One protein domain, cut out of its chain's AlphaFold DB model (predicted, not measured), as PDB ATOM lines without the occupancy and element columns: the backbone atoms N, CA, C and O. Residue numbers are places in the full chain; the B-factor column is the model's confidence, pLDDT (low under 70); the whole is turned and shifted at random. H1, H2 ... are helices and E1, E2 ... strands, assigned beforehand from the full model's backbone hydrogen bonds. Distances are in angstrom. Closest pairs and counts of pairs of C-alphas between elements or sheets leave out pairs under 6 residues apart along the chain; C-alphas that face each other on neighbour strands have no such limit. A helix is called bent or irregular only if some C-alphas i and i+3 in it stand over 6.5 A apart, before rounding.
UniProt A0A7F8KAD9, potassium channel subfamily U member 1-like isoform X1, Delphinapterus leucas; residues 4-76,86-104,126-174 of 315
ATOM      1  N   ARG A   4      34.204 -20.642 -15.127       90.00
ATOM      2  CA  ARG A   4      33.523 -21.913 -15.367       90.00
ATOM      3  C   ARG A   4      32.164 -21.730 -16.047       90.00
ATOM      4  O   ARG A   4      31.899 -22.424 -17.022       90.00
ATOM      5  N   ASN A   5      31.336 -20.793 -15.580       89.06
ATOM      6  CA  ASN A   5      29.983 -20.577 -16.109       89.06
ATOM      7  C   ASN A   5      30.004 -20.005 -17.530       89.06
ATOM      8  O   ASN A   5      29.075 -20.229 -18.297       89.06
ATOM      9  N   PHE A   6      31.082 -19.311 -17.898       90.50
ATOM     10  CA  PHE A   6      31.301 -18.827 -19.258       90.50
ATOM     11  C   PHE A   6      31.779 -19.946 -20.198       90.50
ATOM     12  O   PHE A   6      31.307 -20.071 -21.326       90.50
ATOM     13  N   VAL A   7      32.702 -20.792 -19.733       92.00
ATOM     14  CA  VAL A   7      33.299 -21.875 -20.535       92.00
ATOM     15  C   VAL A   7      32.349 -23.053 -20.725       92.00
ATOM     16  O   VAL A   7      32.332 -23.676 -21.785       92.00
ATOM     17  N   MET A   8      31.563 -23.377 -19.704       89.00
ATOM     18  CA  MET A   8      30.729 -24.573 -19.652       89.00
ATOM     19  C   MET A   8      29.737 -24.683 -20.832       89.00
ATOM     20  O   MET A   8      29.755 -25.725 -21.492       89.00
ATOM     21  N   PRO A   9      28.972 -23.636 -21.212       88.38
ATOM     22  CA  PRO A   9      28.144 -23.656 -22.424       88.38
ATOM     23  C   PRO A   9      28.931 -23.880 -23.723       88.38
ATOM     24  O   PRO A   9      28.480 -24.580 -24.629       88.38
ATOM     25  N   LEU A  10      30.139 -23.314 -23.813       89.62
ATOM     26  CA  LEU A  10      31.028 -23.424 -24.979       89.62
ATOM     27  C   LEU A  10      31.712 -24.793 -25.085       89.62
ATOM     28  O   LEU A  10      32.420 -25.071 -26.056       89.62
ATOM     29  N   ARG A  11      31.535 -25.641 -24.070       88.44
ATOM     30  CA  ARG A  11      32.009 -27.026 -24.002       88.44
ATOM     31  C   ARG A  11      30.850 -28.007 -23.829       88.44
ATOM     32  O   ARG A  11      31.067 -29.147 -23.422       88.44
ATOM     33  N   ALA A  12      29.628 -27.581 -24.150       84.31
ATOM     34  CA  ALA A  12      28.457 -28.436 -24.095       84.31
ATOM     35  C   ALA A  12      28.638 -29.684 -24.974       84.31
ATOM     36  O   ALA A  12      29.152 -29.623 -26.091       84.31
ATOM     37  N   SER A  13      28.148 -30.823 -24.479       78.25
ATOM     38  CA  SER A  13      28.242 -32.131 -25.152       78.25
ATOM     39  C   SER A  13      27.510 -32.224 -26.497       78.25
ATOM     40  O   SER A  13      27.651 -33.223 -27.204       78.25
ATOM     41  N   SER A  14      26.727 -31.201 -26.858       77.88
ATOM     42  CA  SER A  14      26.129 -31.081 -28.184       77.88
ATOM     43  C   SER A  14      27.201 -30.898 -29.264       77.88
ATOM     44  O   SER A  14      27.034 -31.412 -30.370       77.88
ATOM     45  N   TYR A  15      28.309 -30.214 -28.968       82.75
ATOM     46  CA  TYR A  15      29.394 -29.969 -29.919       82.75
ATOM     47  C   TYR A  15      30.347 -31.160 -30.032       82.75
ATOM     48  O   TYR A  15      30.706 -31.803 -29.043       82.75
ATOM     49  N   THR A  16      30.789 -31.450 -31.257       85.12
ATOM     50  CA  THR A  16      31.866 -32.428 -31.471       85.12
ATOM     51  C   THR A  16      33.224 -31.791 -31.174       85.12
ATOM     52  O   THR A  16      33.366 -30.574 -31.240       85.12
ATOM     53  N   ARG A  17      34.260 -32.597 -30.892       82.94
ATOM     54  CA  ARG A  17      35.611 -32.069 -30.603       82.94
ATOM     55  C   ARG A  17      36.181 -31.187 -31.721       82.94
ATOM     56  O   ARG A  17      36.955 -30.294 -31.425       82.94
ATOM     57  N   GLN A  18      35.795 -31.427 -32.973       86.19
ATOM     58  CA  GLN A  18      36.238 -30.631 -34.124       86.19
ATOM     59  C   GLN A  18      35.506 -29.284 -34.239       86.19
ATOM     60  O   GLN A  18      36.016 -28.361 -34.859       86.19
ATOM     61  N   GLU A  19      34.309 -29.164 -33.656       86.44
ATOM     62  CA  GLU A  19      33.527 -27.920 -33.645       86.44
ATOM     63  C   GLU A  19      33.912 -26.993 -32.481       86.44
ATOM     64  O   GLU A  19      33.509 -25.826 -32.461       86.44
ATOM     65  N   LEU A  20      34.653 -27.506 -31.494       90.31
ATOM     66  CA  LEU A  20      35.071 -26.730 -30.335       90.31
ATOM     67  C   LEU A  20      36.100 -25.676 -30.738       90.31
ATOM     68  O   LEU A  20      37.094 -25.958 -31.401       90.31
ATOM     69  N   LYS A  21      35.856 -24.447 -30.284       91.81
ATOM     70  CA  LYS A  21      36.785 -23.331 -30.457       91.81
ATOM     71  C   LYS A  21      37.755 -23.268 -29.292       91.81
ATOM     72  O   LYS A  21      37.326 -23.353 -28.135       91.81
ATOM     73  N   ASP A  22      39.025 -23.047 -29.599       94.44
ATOM     74  CA  ASP A  22      40.051 -22.761 -28.602       94.44
ATOM     75  C   ASP A  22      39.693 -21.483 -27.825       94.44
ATOM     76  O   ASP A  22      39.231 -20.496 -28.403       94.44
ATOM     77  N   ILE A  23      39.857 -21.518 -26.500       96.38
ATOM     78  CA  ILE A  23      39.619 -20.366 -25.619       96.38
ATOM     79  C   ILE A  23      40.958 -19.950 -25.022       96.38
ATOM     80  O   ILE A  23      41.615 -20.757 -24.366       96.38
ATOM     81  N   VAL A  24      41.340 -18.689 -25.224       96.00
ATOM     82  CA  VAL A  24      42.552 -18.101 -24.645       96.00
ATOM     83  C   VAL A  24      42.147 -17.028 -23.641       96.00
ATOM     84  O   VAL A  24      41.487 -16.056 -24.001       96.00
ATOM     85  N   PHE A  25      42.533 -17.200 -22.378       95.81
ATOM     86  CA  PHE A  25      42.355 -16.181 -21.347       95.81
ATOM     87  C   PHE A  25      43.578 -15.268 -21.290       95.81
ATOM     88  O   PHE A  25      44.685 -15.749 -21.058       95.81
ATOM     89  N   VAL A  26      43.362 -13.961 -21.449       95.06
ATOM     90  CA  VAL A  26      44.388 -12.924 -21.276       95.06
ATOM     91  C   VAL A  26      44.092 -12.160 -19.991       95.06
ATOM     92  O   VAL A  26      43.009 -11.592 -19.850       95.06
ATOM     93  N   GLY A  27      45.018 -12.161 -19.035       92.25
ATOM     94  CA  GLY A  27      44.819 -11.445 -17.775       92.25
ATOM     95  C   GLY A  27      45.878 -11.725 -16.713       92.25
ATOM     96  O   GLY A  27      46.906 -12.351 -16.967       92.25
ATOM     97  N   SER A  28      45.596 -11.276 -15.486       91.44
ATOM     98  CA  SER A  28      46.463 -11.510 -14.327       91.44
ATOM     99  C   SER A  28      46.559 -13.000 -13.988       91.44
ATOM    100  O   SER A  28      45.547 -13.672 -13.752       91.44
ATOM    101  N   LEU A  29      47.796 -13.494 -13.895       92.06
ATOM    102  CA  LEU A  29      48.092 -14.876 -13.529       92.06
ATOM    103  C   LEU A  29      47.529 -15.234 -12.145       92.06
ATOM    104  O   LEU A  29      46.934 -16.298 -11.997       92.06
ATOM    105  N   ASP A  30      47.629 -14.330 -11.168       91.44
ATOM    106  CA  ASP A  30      47.135 -14.548  -9.800       91.44
ATOM    107  C   ASP A  30      45.628 -14.820  -9.768       91.44
ATOM    108  O   ASP A  30      45.128 -15.634  -8.987       91.44
ATOM    109  N   TYR A  31      44.873 -14.128 -10.622       90.75
ATOM    110  CA  TYR A  31      43.439 -14.350 -10.743       90.75
ATOM    111  C   TYR A  31      43.138 -15.680 -11.440       90.75
ATOM    112  O   TYR A  31      42.339 -16.471 -10.930       90.75
ATOM    113  N   LEU A  32      43.802 -15.952 -12.565       91.50
ATOM    114  CA  LEU A  32      43.569 -17.161 -13.357       91.50
ATOM    115  C   LEU A  32      43.969 -18.434 -12.607       91.50
ATOM    116  O   LEU A  32      43.255 -19.426 -12.701       91.50
ATOM    117  N   GLN A  33      45.024 -18.402 -11.791       92.19
ATOM    118  CA  GLN A  33      45.417 -19.531 -10.941       92.19
ATOM    119  C   GLN A  33      44.318 -19.937  -9.949       92.19
ATOM    120  O   GLN A  33      44.112 -21.128  -9.713       92.19
ATOM    121  N   ARG A  34      43.578 -18.970  -9.387       91.19
ATOM    122  CA  ARG A  34      42.459 -19.259  -8.471       91.19
ATOM    123  C   ARG A  34      41.282 -19.912  -9.191       91.19
ATOM    124  O   ARG A  34      40.695 -20.854  -8.668       91.19
ATOM    125  N   GLU A  35      40.954 -19.430 -10.385       91.19
ATOM    126  CA  GLU A  35      39.847 -19.960 -11.194       91.19
ATOM    127  C   GLU A  35      40.229 -21.272 -11.916       91.19
ATOM    128  O   GLU A  35      39.350 -22.063 -12.260       91.19
ATOM    129  N   TRP A  36      41.527 -21.564 -12.091       91.94
ATOM    130  CA  TRP A  36      42.021 -22.725 -12.847       91.94
ATOM    131  C   TRP A  36      41.519 -24.069 -12.314       91.94
ATOM    132  O   TRP A  36      41.239 -24.976 -13.098       91.94
ATOM    133  N   ARG A  37      41.313 -24.187 -10.997       90.38
ATOM    134  CA  ARG A  37      40.756 -25.398 -10.365       90.38
ATOM    135  C   ARG A  37      39.421 -25.823 -10.982       90.38
ATOM    136  O   ARG A  37      39.148 -27.016 -11.080       90.38
ATOM    137  N   PHE A  38      38.629 -24.853 -11.438       89.38
ATOM    138  CA  PHE A  38      37.332 -25.073 -12.070       89.38
ATOM    139  C   PHE A  38      37.416 -25.224 -13.596       89.38
ATOM    140  O   PHE A  38      36.445 -25.661 -14.214       89.38
ATOM    141  N   LEU A  39      38.549 -24.861 -14.204       91.12
ATOM    142  CA  LEU A  39      38.750 -24.842 -15.655       91.12
ATOM    143  C   LEU A  39      39.564 -26.030 -16.183       91.12
ATOM    144  O   LEU A  39      39.362 -26.437 -17.322       91.12
ATOM    145  N   GLN A  40      40.435 -26.615 -15.358       88.75
ATOM    146  CA  GLN A  40      41.400 -27.658 -15.743       88.75
ATOM    147  C   GLN A  40      40.798 -28.902 -16.424       88.75
ATOM    148  O   GLN A  40      41.498 -29.604 -17.145       88.75
ATOM    149  N   ASN A  41      39.505 -29.178 -16.218       89.19
ATOM    150  CA  ASN A  41      38.822 -30.342 -16.790       89.19
ATOM    151  C   ASN A  41      38.241 -30.089 -18.193       89.19
ATOM    152  O   ASN A  41      37.679 -31.003 -18.797       89.19
ATOM    153  N   PHE A  42      38.332 -28.866 -18.715       91.25
ATOM    154  CA  PHE A  42      37.833 -28.537 -20.046       91.25
ATOM    155  C   PHE A  42      38.951 -28.619 -21.096       91.25
ATOM    156  O   PHE A  42      40.069 -28.165 -20.853       91.25
ATOM    157  N   PRO A  43      38.660 -29.148 -22.298       91.81
ATOM    158  CA  PRO A  43      39.638 -29.206 -23.376       91.81
ATOM    159  C   PRO A  43      39.863 -27.825 -24.009       91.81
ATOM    160  O   PRO A  43      38.966 -26.974 -24.004       91.81
ATOM    161  N   GLN A  44      41.029 -27.652 -24.642       93.19
ATOM    162  CA  GLN A  44      41.345 -26.495 -25.494       93.19
ATOM    163  C   GLN A  44      41.199 -25.145 -24.770       93.19
ATOM    164  O   GLN A  44      40.547 -24.221 -25.266       93.19
ATOM    165  N   ILE A  45      41.757 -25.057 -23.560       94.94
ATOM    166  CA  ILE A  45      41.858 -23.812 -22.797       94.94
ATOM    167  C   ILE A  45      43.326 -23.452 -22.646       94.94
ATOM    168  O   ILE A  45      44.126 -24.265 -22.186       94.94
ATOM    169  N   TYR A  46      43.648 -22.213 -22.988       94.75
ATOM    170  CA  TYR A  46      44.984 -21.651 -22.905       94.75
ATOM    171  C   TYR A  46      44.957 -20.377 -22.062       94.75
ATOM    172  O   TYR A  46      43.944 -19.679 -21.984       94.75
ATOM    173  N   ILE A  47      46.079 -20.076 -21.417       94.50
ATOM    174  CA  ILE A  47      46.255 -18.877 -20.601       94.50
ATOM    175  C   ILE A  47      47.468 -18.126 -21.133       94.50
ATOM    176  O   ILE A  47      48.553 -18.699 -21.225       94.50
ATOM    177  N   LEU A  48      47.284 -16.842 -21.428       94.75
ATOM    178  CA  LEU A  48      48.365 -15.896 -21.651       94.75
ATOM    179  C   LEU A  48      48.375 -14.895 -20.483       94.75
ATOM    180  O   LEU A  48      47.448 -14.090 -20.363       94.75
ATOM    181  N   PRO A  49      49.388 -14.924 -19.600       93.62
ATOM    182  CA  PRO A  49      49.544 -13.875 -18.602       93.62
ATOM    183  C   PRO A  49      49.866 -12.556 -19.316       93.62
ATOM    184  O   PRO A  49      50.871 -12.464 -20.014       93.62
ATOM    185  N   GLY A  50      49.006 -11.553 -19.160       91.81
ATOM    186  CA  GLY A  50      49.103 -10.299 -19.908       91.81
ATOM    187  C   GLY A  50      47.935  -9.357 -19.634       91.81
ATOM    188  O   GLY A  50      47.151  -9.576 -18.704       91.81
ATOM    189  N   SER A  51      47.799  -8.308 -20.439       92.00
ATOM    190  CA  SER A  51      46.681  -7.362 -20.365       92.00
ATOM    191  C   SER A  51      46.162  -6.991 -21.749       92.00
ATOM    192  O   SER A  51      46.925  -6.711 -22.666       92.00
ATOM    193  N   ALA A  52      44.837  -6.885 -21.872       91.00
ATOM    194  CA  ALA A  52      44.181  -6.422 -23.094       91.00
ATOM    195  C   ALA A  52      44.468  -4.942 -23.432       91.00
ATOM    196  O   ALA A  52      44.122  -4.469 -24.515       91.00
ATOM    197  N   LEU A  53      45.102  -4.198 -22.521       91.25
ATOM    198  CA  LEU A  53      45.544  -2.823 -22.760       91.25
ATOM    199  C   LEU A  53      46.838  -2.759 -23.585       91.25
ATOM    200  O   LEU A  53      47.098  -1.745 -24.229       91.25
ATOM    201  N   TYR A  54      47.635  -3.831 -23.606       92.00
ATOM    202  CA  TYR A  54      48.865  -3.895 -24.390       92.00
ATOM    203  C   TYR A  54      48.612  -4.620 -25.711       92.00
ATOM    204  O   TYR A  54      48.270  -5.800 -25.742       92.00
ATOM    205  N   SER A  55      48.819  -3.926 -26.832       89.25
ATOM    206  CA  SER A  55      48.622  -4.503 -28.169       89.25
ATOM    207  C   SER A  55      49.550  -5.687 -28.457       89.25
ATOM    208  O   SER A  55      49.158  -6.596 -29.182       89.25
ATOM    209  N   GLY A  56      50.747  -5.723 -27.859       90.62
ATOM    210  CA  GLY A  56      51.681  -6.847 -27.991       90.62
ATOM    211  C   GLY A  56      51.083  -8.177 -27.525       90.62
ATOM    212  O   GLY A  56      51.178  -9.170 -28.243       90.62
ATOM    213  N   ASP A  57      50.385  -8.173 -26.387       93.69
ATOM    214  CA  ASP A  57      49.719  -9.366 -25.849       93.69
ATOM    215  C   ASP A  57      48.547  -9.796 -26.747       93.69
ATOM    216  O   ASP A  57      48.325 -10.987 -26.969       93.69
ATOM    217  N   LEU A  58      47.823  -8.828 -27.321       92.56
ATOM    218  CA  LEU A  58      46.729  -9.085 -28.264       92.56
ATOM    219  C   LEU A  58      47.228  -9.692 -29.588       92.56
ATOM    220  O   LEU A  58      46.595 -10.597 -30.137       92.56
ATOM    221  N   HIS A  59      48.372  -9.232 -30.095       91.12
ATOM    222  CA  HIS A  59      49.009  -9.833 -31.268       91.12
ATOM    223  C   HIS A  59      49.574 -11.222 -30.958       91.12
ATOM    224  O   HIS A  59      49.459 -12.108 -31.799       91.12
ATOM    225  N   ALA A  60      50.102 -11.457 -29.752       92.25
ATOM    226  CA  ALA A  60      50.602 -12.773 -29.345       92.25
ATOM    227  C   ALA A  60      49.512 -13.862 -29.340       92.25
ATOM    228  O   ALA A  60      49.811 -15.029 -29.582       92.25
ATOM    229  N   VAL A  61      48.246 -13.492 -29.107       92.12
ATOM    230  CA  VAL A  61      47.091 -14.408 -29.204       92.12
ATOM    231  C   VAL A  61      46.441 -14.444 -30.588       92.12
ATOM    232  O   VAL A  61      45.383 -15.053 -30.739       92.12
ATOM    233  N   ASN A  62      47.033 -13.794 -31.594       90.75
ATOM    234  CA  ASN A  62      46.474 -13.664 -32.941       90.75
ATOM    235  C   ASN A  62      45.019 -13.169 -32.926       90.75
ATOM    236  O   ASN A  62      44.142 -13.753 -33.571       90.75
ATOM    237  N   ILE A  63      44.745 -12.082 -32.191       90.94
ATOM    238  CA  ILE A  63      43.380 -11.551 -32.041       90.94
ATOM    239  C   ILE A  63      42.692 -11.252 -33.385       90.94
ATOM    240  O   ILE A  63      41.466 -11.257 -33.475       90.94
ATOM    241  N   GLU A  64      43.469 -11.044 -34.446       87.62
ATOM    242  CA  GLU A  64      42.984 -10.767 -35.797       87.62
ATOM    243  C   GLU A  64      42.141 -11.910 -36.393       87.62
ATOM    244  O   GLU A  64      41.147 -11.667 -37.083       87.62
ATOM    245  N   GLU A  65      42.469 -13.162 -36.062       86.81
ATOM    246  CA  GLU A  65      41.726 -14.342 -36.525       86.81
ATOM    247  C   GLU A  65      40.704 -14.855 -35.508       86.81
ATOM    248  O   GLU A  65      40.055 -15.887 -35.715       86.81
ATOM    249  N   CYS A  66      40.494 -14.123 -34.413       89.94
ATOM    250  CA  CYS A  66      39.549 -14.552 -33.399       89.94
ATOM    251  C   CYS A  66      38.104 -14.570 -33.942       89.94
ATOM    252  O   CYS A  66      37.674 -13.758 -34.768       89.94
ATOM    253  N   SER A  67      37.322 -15.541 -33.464       89.75
ATOM    254  CA  SER A  67      35.891 -15.618 -33.783       89.75
ATOM    255  C   SER A  67      35.056 -14.597 -33.013       89.75
ATOM    256  O   SER A  67      34.000 -14.201 -33.497       89.75
ATOM    257  N   MET A  68      35.478 -14.274 -31.791       91.94
ATOM    258  CA  MET A  68      34.822 -13.377 -30.843       91.94
ATOM    259  C   MET A  68      35.835 -13.036 -29.753       91.94
ATOM    260  O   MET A  68      36.483 -13.940 -29.226       91.94
ATOM    261  N   CYS A  69      35.946 -11.762 -29.396       94.38
ATOM    262  CA  CYS A  69      36.694 -11.298 -28.239       94.38
ATOM    263  C   CYS A  69      35.702 -10.889 -27.143       94.38
ATOM    264  O   CYS A  69      34.869 -10.015 -27.362       94.38
ATOM    265  N   ALA A  70      35.760 -11.541 -25.982       95.25
ATOM    266  CA  ALA A  70      34.923 -11.208 -24.832       95.25
ATOM    267  C   ALA A  70      35.745 -10.423 -23.802       95.25
ATOM    268  O   ALA A  70      36.697 -10.953 -23.229       95.25
ATOM    269  N   VAL A  71      35.359  -9.173 -23.562       94.88
ATOM    270  CA  VAL A  71      35.941  -8.298 -22.543       94.88
ATOM    271  C   VAL A  71      35.035  -8.340 -21.319       94.88
ATOM    272  O   VAL A  71      33.926  -7.806 -21.331       94.88
ATOM    273  N   LEU A  72      35.497  -9.019 -20.272       92.44
ATOM    274  CA  LEU A  72      34.754  -9.177 -19.026       92.44
ATOM    275  C   LEU A  72      35.164  -8.092 -18.035       92.44
ATOM    276  O   LEU A  72      36.349  -7.792 -17.881       92.44
ATOM    277  N   SER A  73      34.185  -7.531 -17.335       86.12
ATOM    278  CA  SER A  73      34.456  -6.569 -16.273       86.12
ATOM    279  C   SER A  73      35.045  -7.306 -15.075       86.12
ATOM    280  O   SER A  73      34.518  -8.338 -14.677       86.12
ATOM    281  N   SER A  74      36.121  -6.797 -14.476       78.62
ATOM    282  CA  SER A  74      36.651  -7.309 -13.202       78.62
ATOM    283  C   SER A  74      35.788  -6.807 -12.029       78.62
ATOM    284  O   SER A  74      35.154  -5.758 -12.160       78.62
ATOM    285  N   PRO A  75      35.698  -7.506 -10.874       67.81
ATOM    286  CA  PRO A  75      34.944  -6.992  -9.741       67.81
ATOM    287  C   PRO A  75      35.734  -5.811  -9.181       67.81
ATOM    288  O   PRO A  75      36.772  -5.993  -8.542       67.81
ATOM    289  N   SER A  76      35.287  -4.593  -9.479       62.84
ATOM    290  CA  SER A  76      35.966  -3.377  -9.049       62.84
ATOM    291  C   SER A  76      36.014  -3.302  -7.523       62.84
ATOM    292  O   SER A  76      35.007  -3.521  -6.846       62.84
ATOM    293  N   ASP A  86      33.591   1.085 -15.158       89.69
ATOM    294  CA  ASP A  86      33.826   0.389 -16.429       89.69
ATOM    295  C   ASP A  86      35.039   0.921 -17.214       89.69
ATOM    296  O   ASP A  86      35.167   0.672 -18.411       89.69
ATOM    297  N   THR A  87      35.954   1.654 -16.572       90.12
ATOM    298  CA  THR A  87      37.087   2.284 -17.280       90.12
ATOM    299  C   THR A  87      37.960   1.252 -18.004       90.12
ATOM    300  O   THR A  87      38.247   1.398 -19.188       90.12
ATOM    301  N   GLU A  88      38.366   0.183 -17.316       90.00
ATOM    302  CA  GLU A  88      39.229  -0.865 -17.878       90.00
ATOM    303  C   GLU A  88      38.594  -1.633 -19.059       90.00
ATOM    304  O   GLU A  88      39.228  -1.691 -20.118       90.00
ATOM    305  N   PRO A  89      37.359  -2.178 -18.960       91.94
ATOM    306  CA  PRO A  89      36.734  -2.885 -20.080       91.94
ATOM    307  C   PRO A  89      36.462  -1.967 -21.278       91.94
ATOM    308  O   PRO A  89      36.637  -2.393 -22.424       91.94
ATOM    309  N   ILE A  90      36.100  -0.698 -21.053       92.12
ATOM    310  CA  ILE A  90      35.921   0.275 -22.140       92.12
ATOM    311  C   ILE A  90      37.257   0.532 -22.834       92.12
ATOM    312  O   ILE A  90      37.341   0.392 -24.050       92.12
ATOM    313  N   MET A  91      38.322   0.823 -22.085       91.88
ATOM    314  CA  MET A  91      39.650   1.066 -22.660       91.88
ATOM    315  C   MET A  91      40.171  -0.139 -23.451       91.88
ATOM    316  O   MET A  91      40.679   0.036 -24.558       91.88
ATOM    317  N   ALA A  92      39.993  -1.360 -22.939       92.69
ATOM    318  CA  ALA A  92      40.342  -2.581 -23.665       92.69
ATOM    319  C   ALA A  92      39.548  -2.707 -24.976       92.69
ATOM    320  O   ALA A  92      40.117  -3.004 -26.024       92.69
ATOM    321  N   THR A  93      38.247  -2.414 -24.946       92.31
ATOM    322  CA  THR A  93      37.371  -2.459 -26.125       92.31
ATOM    323  C   THR A  93      37.776  -1.440 -27.184       92.31
ATOM    324  O   THR A  93      37.831  -1.776 -28.369       92.31
ATOM    325  N   LEU A  94      38.098  -0.210 -26.774       89.75
ATOM    326  CA  LEU A  94      38.590   0.834 -27.674       89.75
ATOM    327  C   LEU A  94      39.946   0.440 -28.278       89.75
ATOM    328  O   LEU A  94      40.145   0.595 -29.482       89.75
ATOM    329  N   ASN A  95      40.846  -0.135 -27.472       91.38
ATOM    330  CA  ASN A  95      42.150  -0.616 -27.927       91.38
ATOM    331  C   ASN A  95      42.003  -1.716 -28.988       91.38
ATOM    332  O   ASN A  95      42.504  -1.571 -30.101       91.38
ATOM    333  N   ILE A  96      41.234  -2.770 -28.693       90.44
ATOM    334  CA  ILE A  96      40.976  -3.873 -29.631       90.44
ATOM    335  C   ILE A  96      40.269  -3.357 -30.889       90.44
ATOM    336  O   ILE A  96      40.619  -3.740 -32.002       90.44
ATOM    337  N   GLY A  97      39.293  -2.460 -30.735       86.00
ATOM    338  CA  GLY A  97      38.560  -1.876 -31.855       86.00
ATOM    339  C   GLY A  97      39.407  -0.972 -32.756       86.00
ATOM    340  O   GLY A  97      39.058  -0.796 -33.922       86.00
ATOM    341  N   SER A  98      40.519  -0.432 -32.248       84.62
ATOM    342  CA  SER A  98      41.471   0.363 -33.031       84.62
ATOM    343  C   SER A  98      42.391  -0.481 -33.920       84.62
ATOM    344  O   SER A  98      42.939   0.040 -34.897       84.62
ATOM    345  N   LEU A  99      42.532  -1.783 -33.632       83.06
ATOM    346  CA  LEU A  99      43.332  -2.701 -34.439       83.06
ATOM    347  C   LEU A  99      42.686  -2.857 -35.822       83.06
ATOM    348  O   LEU A  99      41.593  -3.407 -35.977       83.06
ATOM    349  N   ARG A 100      43.367  -2.353 -36.852       70.25
ATOM    350  CA  ARG A 100      42.936  -2.486 -38.246       70.25
ATOM    351  C   ARG A 100      43.583  -3.716 -38.861       70.25
ATOM    352  O   ARG A 100      44.764  -3.691 -39.185       70.25
ATOM    353  N   ILE A 101      42.789  -4.758 -39.085       68.12
ATOM    354  CA  ILE A 101      43.261  -5.966 -39.764       68.12
ATOM    355  C   ILE A 101      43.296  -5.690 -41.266       68.12
ATOM    356  O   ILE A 101      42.247  -5.568 -41.914       68.12
ATOM    357  N   SER A 102      44.494  -5.575 -41.833       58.69
ATOM    358  CA  SER A 102      44.691  -5.552 -43.280       58.69
ATOM    359  C   SER A 102      44.446  -6.947 -43.848       58.69
ATOM    360  O   SER A 102      45.103  -7.908 -43.464       58.69
ATOM    361  N   CYS A 103      43.517  -7.067 -44.796       52.66
ATOM    362  CA  CYS A 103      43.258  -8.323 -45.497       52.66
ATOM    363  C   CYS A 103      44.380  -8.590 -46.524       52.66
ATOM    364  O   CYS A 103      44.189  -8.420 -47.726       52.66
ATOM    365  N   SER A 104      45.584  -8.923 -46.053       45.28
ATOM    366  CA  SER A 104      46.749  -9.219 -46.895       45.28
ATOM    367  C   SER A 104      47.609 -10.344 -46.311       45.28
ATOM    368  O   SER A 104      48.784 -10.148 -46.029       45.28
ATOM    369  N   TYR A 126      39.153  -3.587 -44.462       60.34
ATOM    370  CA  TYR A 126      39.558  -3.887 -43.096       60.34
ATOM    371  C   TYR A 126      38.508  -4.796 -42.460       60.34
ATOM    372  O   TYR A 126      37.312  -4.497 -42.497       60.34
ATOM    373  N   ARG A 127      38.941  -5.923 -41.899       67.62
ATOM    374  CA  ARG A 127      38.075  -6.789 -41.091       67.62
ATOM    375  C   ARG A 127      38.125  -6.274 -39.654       67.62
ATOM    376  O   ARG A 127      39.208  -6.076 -39.118       67.62
ATOM    377  N   ARG A 128      36.966  -6.040 -39.033       75.31
ATOM    378  CA  ARG A 128      36.885  -5.671 -37.613       75.31
ATOM    379  C   ARG A 128      36.790  -6.928 -36.756       75.31
ATOM    380  O   ARG A 128      36.138  -7.902 -37.141       75.31
ATOM    381  N   ILE A 129      37.427  -6.879 -35.594       86.50
ATOM    382  CA  ILE A 129      37.332  -7.917 -34.572       86.50
ATOM    383  C   ILE A 129      35.921  -7.853 -33.959       86.50
ATOM    384  O   ILE A 129      35.500  -6.773 -33.542       86.50
ATOM    385  N   PRO A 130      35.156  -8.958 -33.920       88.06
ATOM    386  CA  PRO A 130      33.891  -9.001 -33.193       88.06
ATOM    387  C   PRO A 130      34.164  -8.971 -31.684       88.06
ATOM    388  O   PRO A 130      34.839  -9.859 -31.163       88.06
ATOM    389  N   ILE A 131      33.661  -7.944 -30.996       91.00
ATOM    390  CA  ILE A 131      33.900  -7.711 -29.565       91.00
ATOM    391  C   ILE A 131      32.564  -7.736 -28.819       91.00
ATOM    392  O   ILE A 131      31.606  -7.091 -29.249       91.00
ATOM    393  N   LEU A 132      32.526  -8.448 -27.695       93.81
ATOM    394  CA  LEU A 132      31.461  -8.407 -26.698       93.81
ATOM    395  C   LEU A 132      32.032  -7.865 -25.389       93.81
ATOM    396  O   LEU A 132      32.954  -8.454 -24.831       93.81
ATOM    397  N   THR A 133      31.466  -6.774 -24.891       93.81
ATOM    398  CA  THR A 133      31.946  -6.076 -23.693       93.81
ATOM    399  C   THR A 133      30.904  -6.148 -22.595       93.81
ATOM    400  O   THR A 133      29.758  -5.745 -22.796       93.81
ATOM    401  N   GLU A 134      31.293  -6.638 -21.426       93.56
ATOM    402  CA  GLU A 134      30.479  -6.540 -20.220       93.56
ATOM    403  C   GLU A 134      30.664  -5.158 -19.579       93.56
ATOM    404  O   GLU A 134      31.790  -4.783 -19.253       93.56
ATOM    405  N   LEU A 135      29.566  -4.440 -19.341       91.50
ATOM    406  CA  LEU A 135      29.523  -3.205 -18.555       91.50
ATOM    407  C   LEU A 135      28.709  -3.421 -17.278       91.50
ATOM    408  O   LEU A 135      27.672  -4.088 -17.296       91.50
ATOM    409  N   LYS A 136      29.143  -2.832 -16.165       89.50
ATOM    410  CA  LYS A 136      28.362  -2.763 -14.925       89.50
ATOM    411  C   LYS A 136      27.373  -1.607 -14.954       89.50
ATOM    412  O   LYS A 136      26.253  -1.766 -14.474       89.50
ATOM    413  N   ASN A 137      27.768  -0.466 -15.514       89.00
ATOM    414  CA  ASN A 137      26.894   0.682 -15.684       89.00
ATOM    415  C   ASN A 137      26.492   0.824 -17.164       89.00
ATOM    416  O   ASN A 137      27.298   1.258 -17.990       89.00
ATOM    417  N   PRO A 138      25.234   0.518 -17.528       86.06
ATOM    418  CA  PRO A 138      24.808   0.568 -18.921       86.06
ATOM    419  C   PRO A 138      24.833   1.991 -19.510       86.06
ATOM    420  O   PRO A 138      24.934   2.132 -20.726       86.06
ATOM    421  N   SER A 139      24.817   3.055 -18.694       85.56
ATOM    422  CA  SER A 139      24.950   4.443 -19.175       85.56
ATOM    423  C   SER A 139      26.304   4.730 -19.842       85.56
ATOM    424  O   SER A 139      26.410   5.642 -20.663       85.56
ATOM    425  N   ASN A 140      27.334   3.932 -19.550       88.00
ATOM    426  CA  ASN A 140      28.655   4.058 -20.165       88.00
ATOM    427  C   ASN A 140      28.712   3.512 -21.606       88.00
ATOM    428  O   ASN A 140      29.731   3.652 -22.279       88.00
ATOM    429  N   MET A 141      27.627   2.923 -22.118       86.50
ATOM    430  CA  MET A 141      27.567   2.351 -23.469       86.50
ATOM    431  C   MET A 141      27.888   3.365 -24.583       86.50
ATOM    432  O   MET A 141      28.459   2.988 -25.606       86.50
ATOM    433  N   HIS A 142      27.597   4.651 -24.362       83.94
ATOM    434  CA  HIS A 142      27.866   5.720 -25.329       83.94
ATOM    435  C   HIS A 142      29.360   5.844 -25.696       83.94
ATOM    436  O   HIS A 142      29.682   6.186 -26.832       83.94
ATOM    437  N   PHE A 143      30.278   5.500 -24.781       85.19
ATOM    438  CA  PHE A 143      31.721   5.520 -25.050       85.19
ATOM    439  C   PHE A 143      32.137   4.492 -26.115       85.19
ATOM    440  O   PHE A 143      33.115   4.699 -26.829       85.19
ATOM    441  N   ILE A 144      31.396   3.389 -26.246       84.50
ATOM    442  CA  ILE A 144      31.670   2.336 -27.237       84.50
ATOM    443  C   ILE A 144      31.035   2.686 -28.591       84.50
ATOM    444  O   ILE A 144      31.617   2.401 -29.640       84.50
ATOM    445  N   GLU A 145      29.870   3.340 -28.591       77.38
ATOM    446  CA  GLU A 145      29.164   3.739 -29.819       77.38
ATOM    447  C   GLU A 145      29.938   4.753 -30.663       77.38
ATOM    448  O   GLU A 145      29.920   4.660 -31.894       77.38
ATOM    449  N   GLN A 146      30.681   5.654 -30.015       68.94
ATOM    450  CA  GLN A 146      31.555   6.622 -30.686       68.94
ATOM    451  C   GLN A 146      32.584   5.945 -31.609       68.94
ATOM    452  O   GLN A 146      32.916   6.481 -32.664       68.94
ATOM    453  N   LEU A 147      33.023   4.716 -31.294       63.34
ATOM    454  CA  LEU A 147      33.952   3.949 -32.136       63.34
ATOM    455  C   LEU A 147      33.315   3.406 -33.428       63.34
ATOM    456  O   LEU A 147      33.958   2.697 -34.199       63.34
ATOM    457  N   GLY A 148      32.017   3.622 -33.607       57.53
ATOM    458  CA  GLY A 148      31.232   3.076 -34.693       57.53
ATOM    459  C   GLY A 148      30.869   4.074 -35.791       57.53
ATOM    460  O   GLY A 148      30.075   3.704 -36.657       57.53
ATOM    461  N   GLY A 149      31.334   5.323 -35.719       54.03
ATOM    462  CA  GLY A 149      31.071   6.353 -36.731       54.03
ATOM    463  C   GLY A 149      29.602   6.776 -36.885       54.03
ATOM    464  O   GLY A 149      29.286   7.518 -37.808       54.03
ATOM    465  N   MET A 150      28.699   6.320 -36.009       52.06
ATOM    466  CA  MET A 150      27.344   6.867 -35.916       52.06
ATOM    467  C   MET A 150      27.382   8.045 -34.943       52.06
ATOM    468  O   MET A 150      27.042   7.911 -33.772       52.06
ATOM    469  N   GLU A 151      27.831   9.196 -35.439       47.09
ATOM    470  CA  GLU A 151      27.550  10.488 -34.811       47.09
ATOM    471  C   GLU A 151      26.057  10.785 -34.994       47.09
ATOM    472  O   GLU A 151      25.620  11.386 -35.972       47.09
ATOM    473  N   GLY A 152      25.246  10.270 -34.078       48.69
ATOM    474  CA  GLY A 152      23.893  10.748 -33.853       48.69
ATOM    475  C   GLY A 152      23.812  11.226 -32.415       48.69
ATOM    476  O   GLY A 152      24.041  10.423 -31.512       48.69
ATOM    477  N   ASP A 153      23.503  12.508 -32.218       43.81
ATOM    478  CA  ASP A 153      23.241  13.163 -30.927       43.81
ATOM    479  C   ASP A 153      22.056  12.512 -30.195       43.81
ATOM    480  O   ASP A 153      20.953  13.050 -30.108       43.81
ATOM    481  N   LEU A 154      22.266  11.309 -29.678       48.47
ATOM    482  CA  LEU A 154      21.269  10.514 -28.971       48.47
ATOM    483  C   LEU A 154      21.672  10.336 -27.505       48.47
ATOM    484  O   LEU A 154      21.399   9.301 -26.894       48.47
ATOM    485  N   SER A 155      22.301  11.361 -26.916       44.41
ATOM    486  CA  SER A 155      22.497  11.448 -25.470       44.41
ATOM    487  C   SER A 155      21.125  11.554 -24.788       44.41
ATOM    488  O   SER A 155      20.589  12.644 -24.598       44.41
ATOM    489  N   GLY A 156      20.509  10.413 -24.484       49.31
ATOM    490  CA  GLY A 156      19.193  10.348 -23.839       49.31
ATOM    491  C   GLY A 156      18.233   9.300 -24.397       49.31
ATOM    492  O   GLY A 156      17.123   9.173 -23.885       49.31
ATOM    493  N   VAL A 157      18.619   8.533 -25.419       54.44
ATOM    494  CA  VAL A 157      17.774   7.437 -25.905       54.44
ATOM    495  C   VAL A 157      17.862   6.244 -24.943       54.44
ATOM    496  O   VAL A 157      18.931   5.912 -24.436       54.44
ATOM    497  N   SER A 158      16.714   5.608 -24.677       62.19
ATOM    498  CA  SER A 158      16.603   4.370 -23.894       62.19
ATOM    499  C   SER A 158      17.688   3.360 -24.281       62.19
ATOM    500  O   SER A 158      17.893   3.099 -25.466       62.19
ATOM    501  N   LEU A 159      18.346   2.756 -23.284       69.38
ATOM    502  CA  LEU A 159      19.453   1.800 -23.453       69.38
ATOM    503  C   LEU A 159      19.130   0.665 -24.445       69.38
ATOM    504  O   LEU A 159      20.013   0.178 -25.143       69.38
ATOM    505  N   HIS A 160      17.856   0.279 -24.549       70.25
ATOM    506  CA  HIS A 160      17.377  -0.774 -25.451       70.25
ATOM    507  C   HIS A 160      17.329  -0.380 -26.935       70.25
ATOM    508  O   HIS A 160      17.175  -1.243 -27.794       70.25
ATOM    509  N   LEU A 161      17.439   0.910 -27.242       73.25
ATOM    510  CA  LEU A 161      17.459   1.447 -28.604       73.25
ATOM    511  C   LEU A 161      18.878   1.842 -29.040       73.25
ATOM    512  O   LEU A 161      19.060   2.321 -30.158       73.25
ATOM    513  N   SER A 162      19.877   1.640 -28.176       78.00
ATOM    514  CA  SER A 162      21.276   1.839 -28.535       78.00
ATOM    515  C   SER A 162      21.697   0.873 -29.644       78.00
ATOM    516  O   SER A 162      21.321  -0.304 -29.679       78.00
ATOM    517  N   THR A 163      22.549   1.367 -30.536       79.88
ATOM    518  CA  THR A 163      23.144   0.589 -31.622       79.88
ATOM    519  C   THR A 163      24.064  -0.510 -31.092       79.88
ATOM    520  O   THR A 163      24.041  -1.628 -31.608       79.88
ATOM    521  N   SER A 164      24.829  -0.245 -30.029       80.56
ATOM    522  CA  SER A 164      25.703  -1.245 -29.396       80.56
ATOM    523  C   SER A 164      24.902  -2.376 -28.748       80.56
ATOM    524  O   SER A 164      25.263  -3.549 -28.861       80.56
ATOM    525  N   PHE A 165      23.755  -2.046 -28.149       82.94
ATOM    526  CA  PHE A 165      22.820  -3.050 -27.647       82.94
ATOM    527  C   PHE A 165      22.207  -3.872 -28.792       82.94
ATOM    528  O   PHE A 165      22.285  -5.100 -28.787       82.94
ATOM    529  N   ALA A 166      21.665  -3.214 -29.823       81.88
ATOM    530  CA  ALA A 166      21.009  -3.881 -30.952       81.88
ATOM    531  C   ALA A 166      21.959  -4.760 -31.787       81.88
ATOM    532  O   ALA A 166      21.529  -5.752 -32.385       81.88
ATOM    533  N   THR A 167      23.244  -4.402 -31.845       82.25
ATOM    534  CA  THR A 167      24.286  -5.177 -32.538       82.25
ATOM    535  C   THR A 167      24.827  -6.344 -31.712       82.25
ATOM    536  O   THR A 167      25.431  -7.254 -32.290       82.25
ATOM    537  N   GLY A 168      24.570  -6.354 -30.399       84.75
ATOM    538  CA  GLY A 168      25.043  -7.373 -29.464       84.75
ATOM    539  C   GLY A 168      26.513  -7.220 -29.068       84.75
ATOM    540  O   GLY A 168      27.146  -8.218 -28.731       84.75
ATOM    541  N   THR A 169      27.080  -6.010 -29.133       87.75
ATOM    542  CA  THR A 169      28.482  -5.742 -28.750       87.75
ATOM    543  C   THR A 169      28.646  -5.431 -27.267       87.75
ATOM    544  O   THR A 169      29.752  -5.533 -26.737       87.75
ATOM    545  N   VAL A 170      27.564  -5.057 -26.582       91.00
ATOM    546  CA  VAL A 170      27.575  -4.691 -25.163       91.00
ATOM    547  C   VAL A 170      26.543  -5.504 -24.395       91.00
ATOM    548  O   VAL A 170      25.402  -5.659 -24.828       91.00
ATOM    549  N   PHE A 171      26.939  -5.980 -23.220       91.06
ATOM    550  CA  PHE A 171      26.088  -6.686 -22.275       91.06
ATOM    551  C   PHE A 171      26.201  -6.052 -20.886       91.06
ATOM    552  O   PHE A 171      27.293  -5.707 -20.451       91.06
ATOM    553  N   SER A 172      25.081  -5.921 -20.177       89.69
ATOM    554  CA  SER A 172      25.043  -5.474 -18.784       89.69
ATOM    555  C   SER A 172      24.200  -6.433 -17.959       89.69
ATOM    556  O   SER A 172      23.138  -6.872 -18.404       89.69
ATOM    557  N   GLY A 173      24.639  -6.705 -16.729       86.81
ATOM    558  CA  GLY A 173      23.867  -7.502 -15.772       86.81
ATOM    559  C   GLY A 173      22.490  -6.901 -15.476       86.81
ATOM    560  O   GLY A 173      21.535  -7.649 -15.300       86.81
ATOM    561  N   SER A 174      22.356  -5.571 -15.541       85.19
ATOM    562  CA  SER A 174      21.080  -4.867 -15.336       85.19
ATOM    563  C   SER A 174      20.002  -5.244 -16.361       85.19
ATOM    564  O   SER A 174      18.813  -5.067 -16.113       85.19
TER     565      SER A 174
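AT A GLANCE: This is residues 4 to 76, 86 to 104 and 126 to 174 of the 315 residues of the protein "potassium channel subfamily U member 1-like isoform X1" of Delphinapterus leucas (UniProt A0A7F8KAD9). Two parts sit side by side: a small parallel sheet, E3 E4 E5, with H4 and H5 side by side over one face, and a smaller part in which H2 packs on the strand pair E1 E2, mainly at E2, with H1 beside H2. H3 joins the two parts along the chain, and H6 is near E5. The printed part has 141 residues, in the order H1 E1 H2 E2 H3 E3 H4 E4 H5 H6 E5, six named helices and five named strands, mixed in class. It is compact, with a radius of gyration of the C-alphas of 16.2 A and spans of 48 by 40 by 32 A.

IN THESE COORDINATES: H1, residues 4 to 10, begins at C-alpha 4 (33.523, -21.913, -15.367). E1 is residues 23 to 27, 13.0 A; H2 residues 29 to 39, 13.8 A; E2 residues 45 to 49, 13.2 A; H3 residues 55 to 60; E3 residues 69 to 71. H4, residues 86 to 98, is 18.3 A long and begins at C-alpha 86 (33.826, 0.389, -16.429). E4 is residues 131 to 135, 12.7 A; H5 residues 138 to 148, 17.2 A; H6 residues 163 to 167; E5 residues 170 to 172, ending at C-alpha 172 (25.043, -5.474, -18.784). H1, H2 and H5 are only just irregular: C-alphas 6 and 9 are 6.6 A apart, 34 and 37 6.6 A, 139 and 142 6.9 A.

HOW THE PARTS SIT: E1 and E2 are parallel, with N 46 and O 23 2.9 A apart; E1, H2, E2 form a strand-helix-strand unit, parallel neighbours joined through a helix, with a right-handed crossover. H1 and H2 touch, closest at the C-alphas of Arg 4 and Phe 38, 5.9 A. H3 and H4 only just touch, with 3 pairs of C-alphas within 8 A, closest Ser 55 and Asn 95, 7.6 A, H4 with residues 95 to 96 alone. E4 is the inner strand, parallel to E3 (N 71 and O 132, 2.8 A) and to E5 (N 171 and O 133, 2.9 A). H4 and H5, on the same face, make two layers with this sheet, helices over one face; H4 runs along the strands at a height of 8.9 A. They touch at a shallow tilt of 14 degrees, the same way, closest at the C-alphas of Ile 90 and Ile 144, 6.9 A. E4, H5 H6, E5 form a second strand-helix-strand unit, whose crossover is right-handed; H6 touches H5, closest at the C-alphas of Glu 145 and Ser 164, 6.1 A, and only grazes the sheet with its residues 163 to 167. Every O i to N i+4 pair is within hydrogen-bond range in H3, H4 and H6, but 1 of 3 in H1, 4 of 7 in H2 and 2 of 7 in H5; O i to N i+3 pairs within range are 2 of 4 in H1 and 6 of 8 in H5.

THE WHOLE: The C-alphas farthest apart, of Asn 41 and Asp 153, are 48.3 A apart. Residues 77 to 85 and 105 to 125 are not printed, with 8.6 A and 9.7 A across the cuts. The links H1 to E1 and H5 to H6 are long. The mean pLDDT of the printed part is 83.8; it is under 70 in residues 75 to 76, 101 to 104, 126 to 127 and 146 to 159.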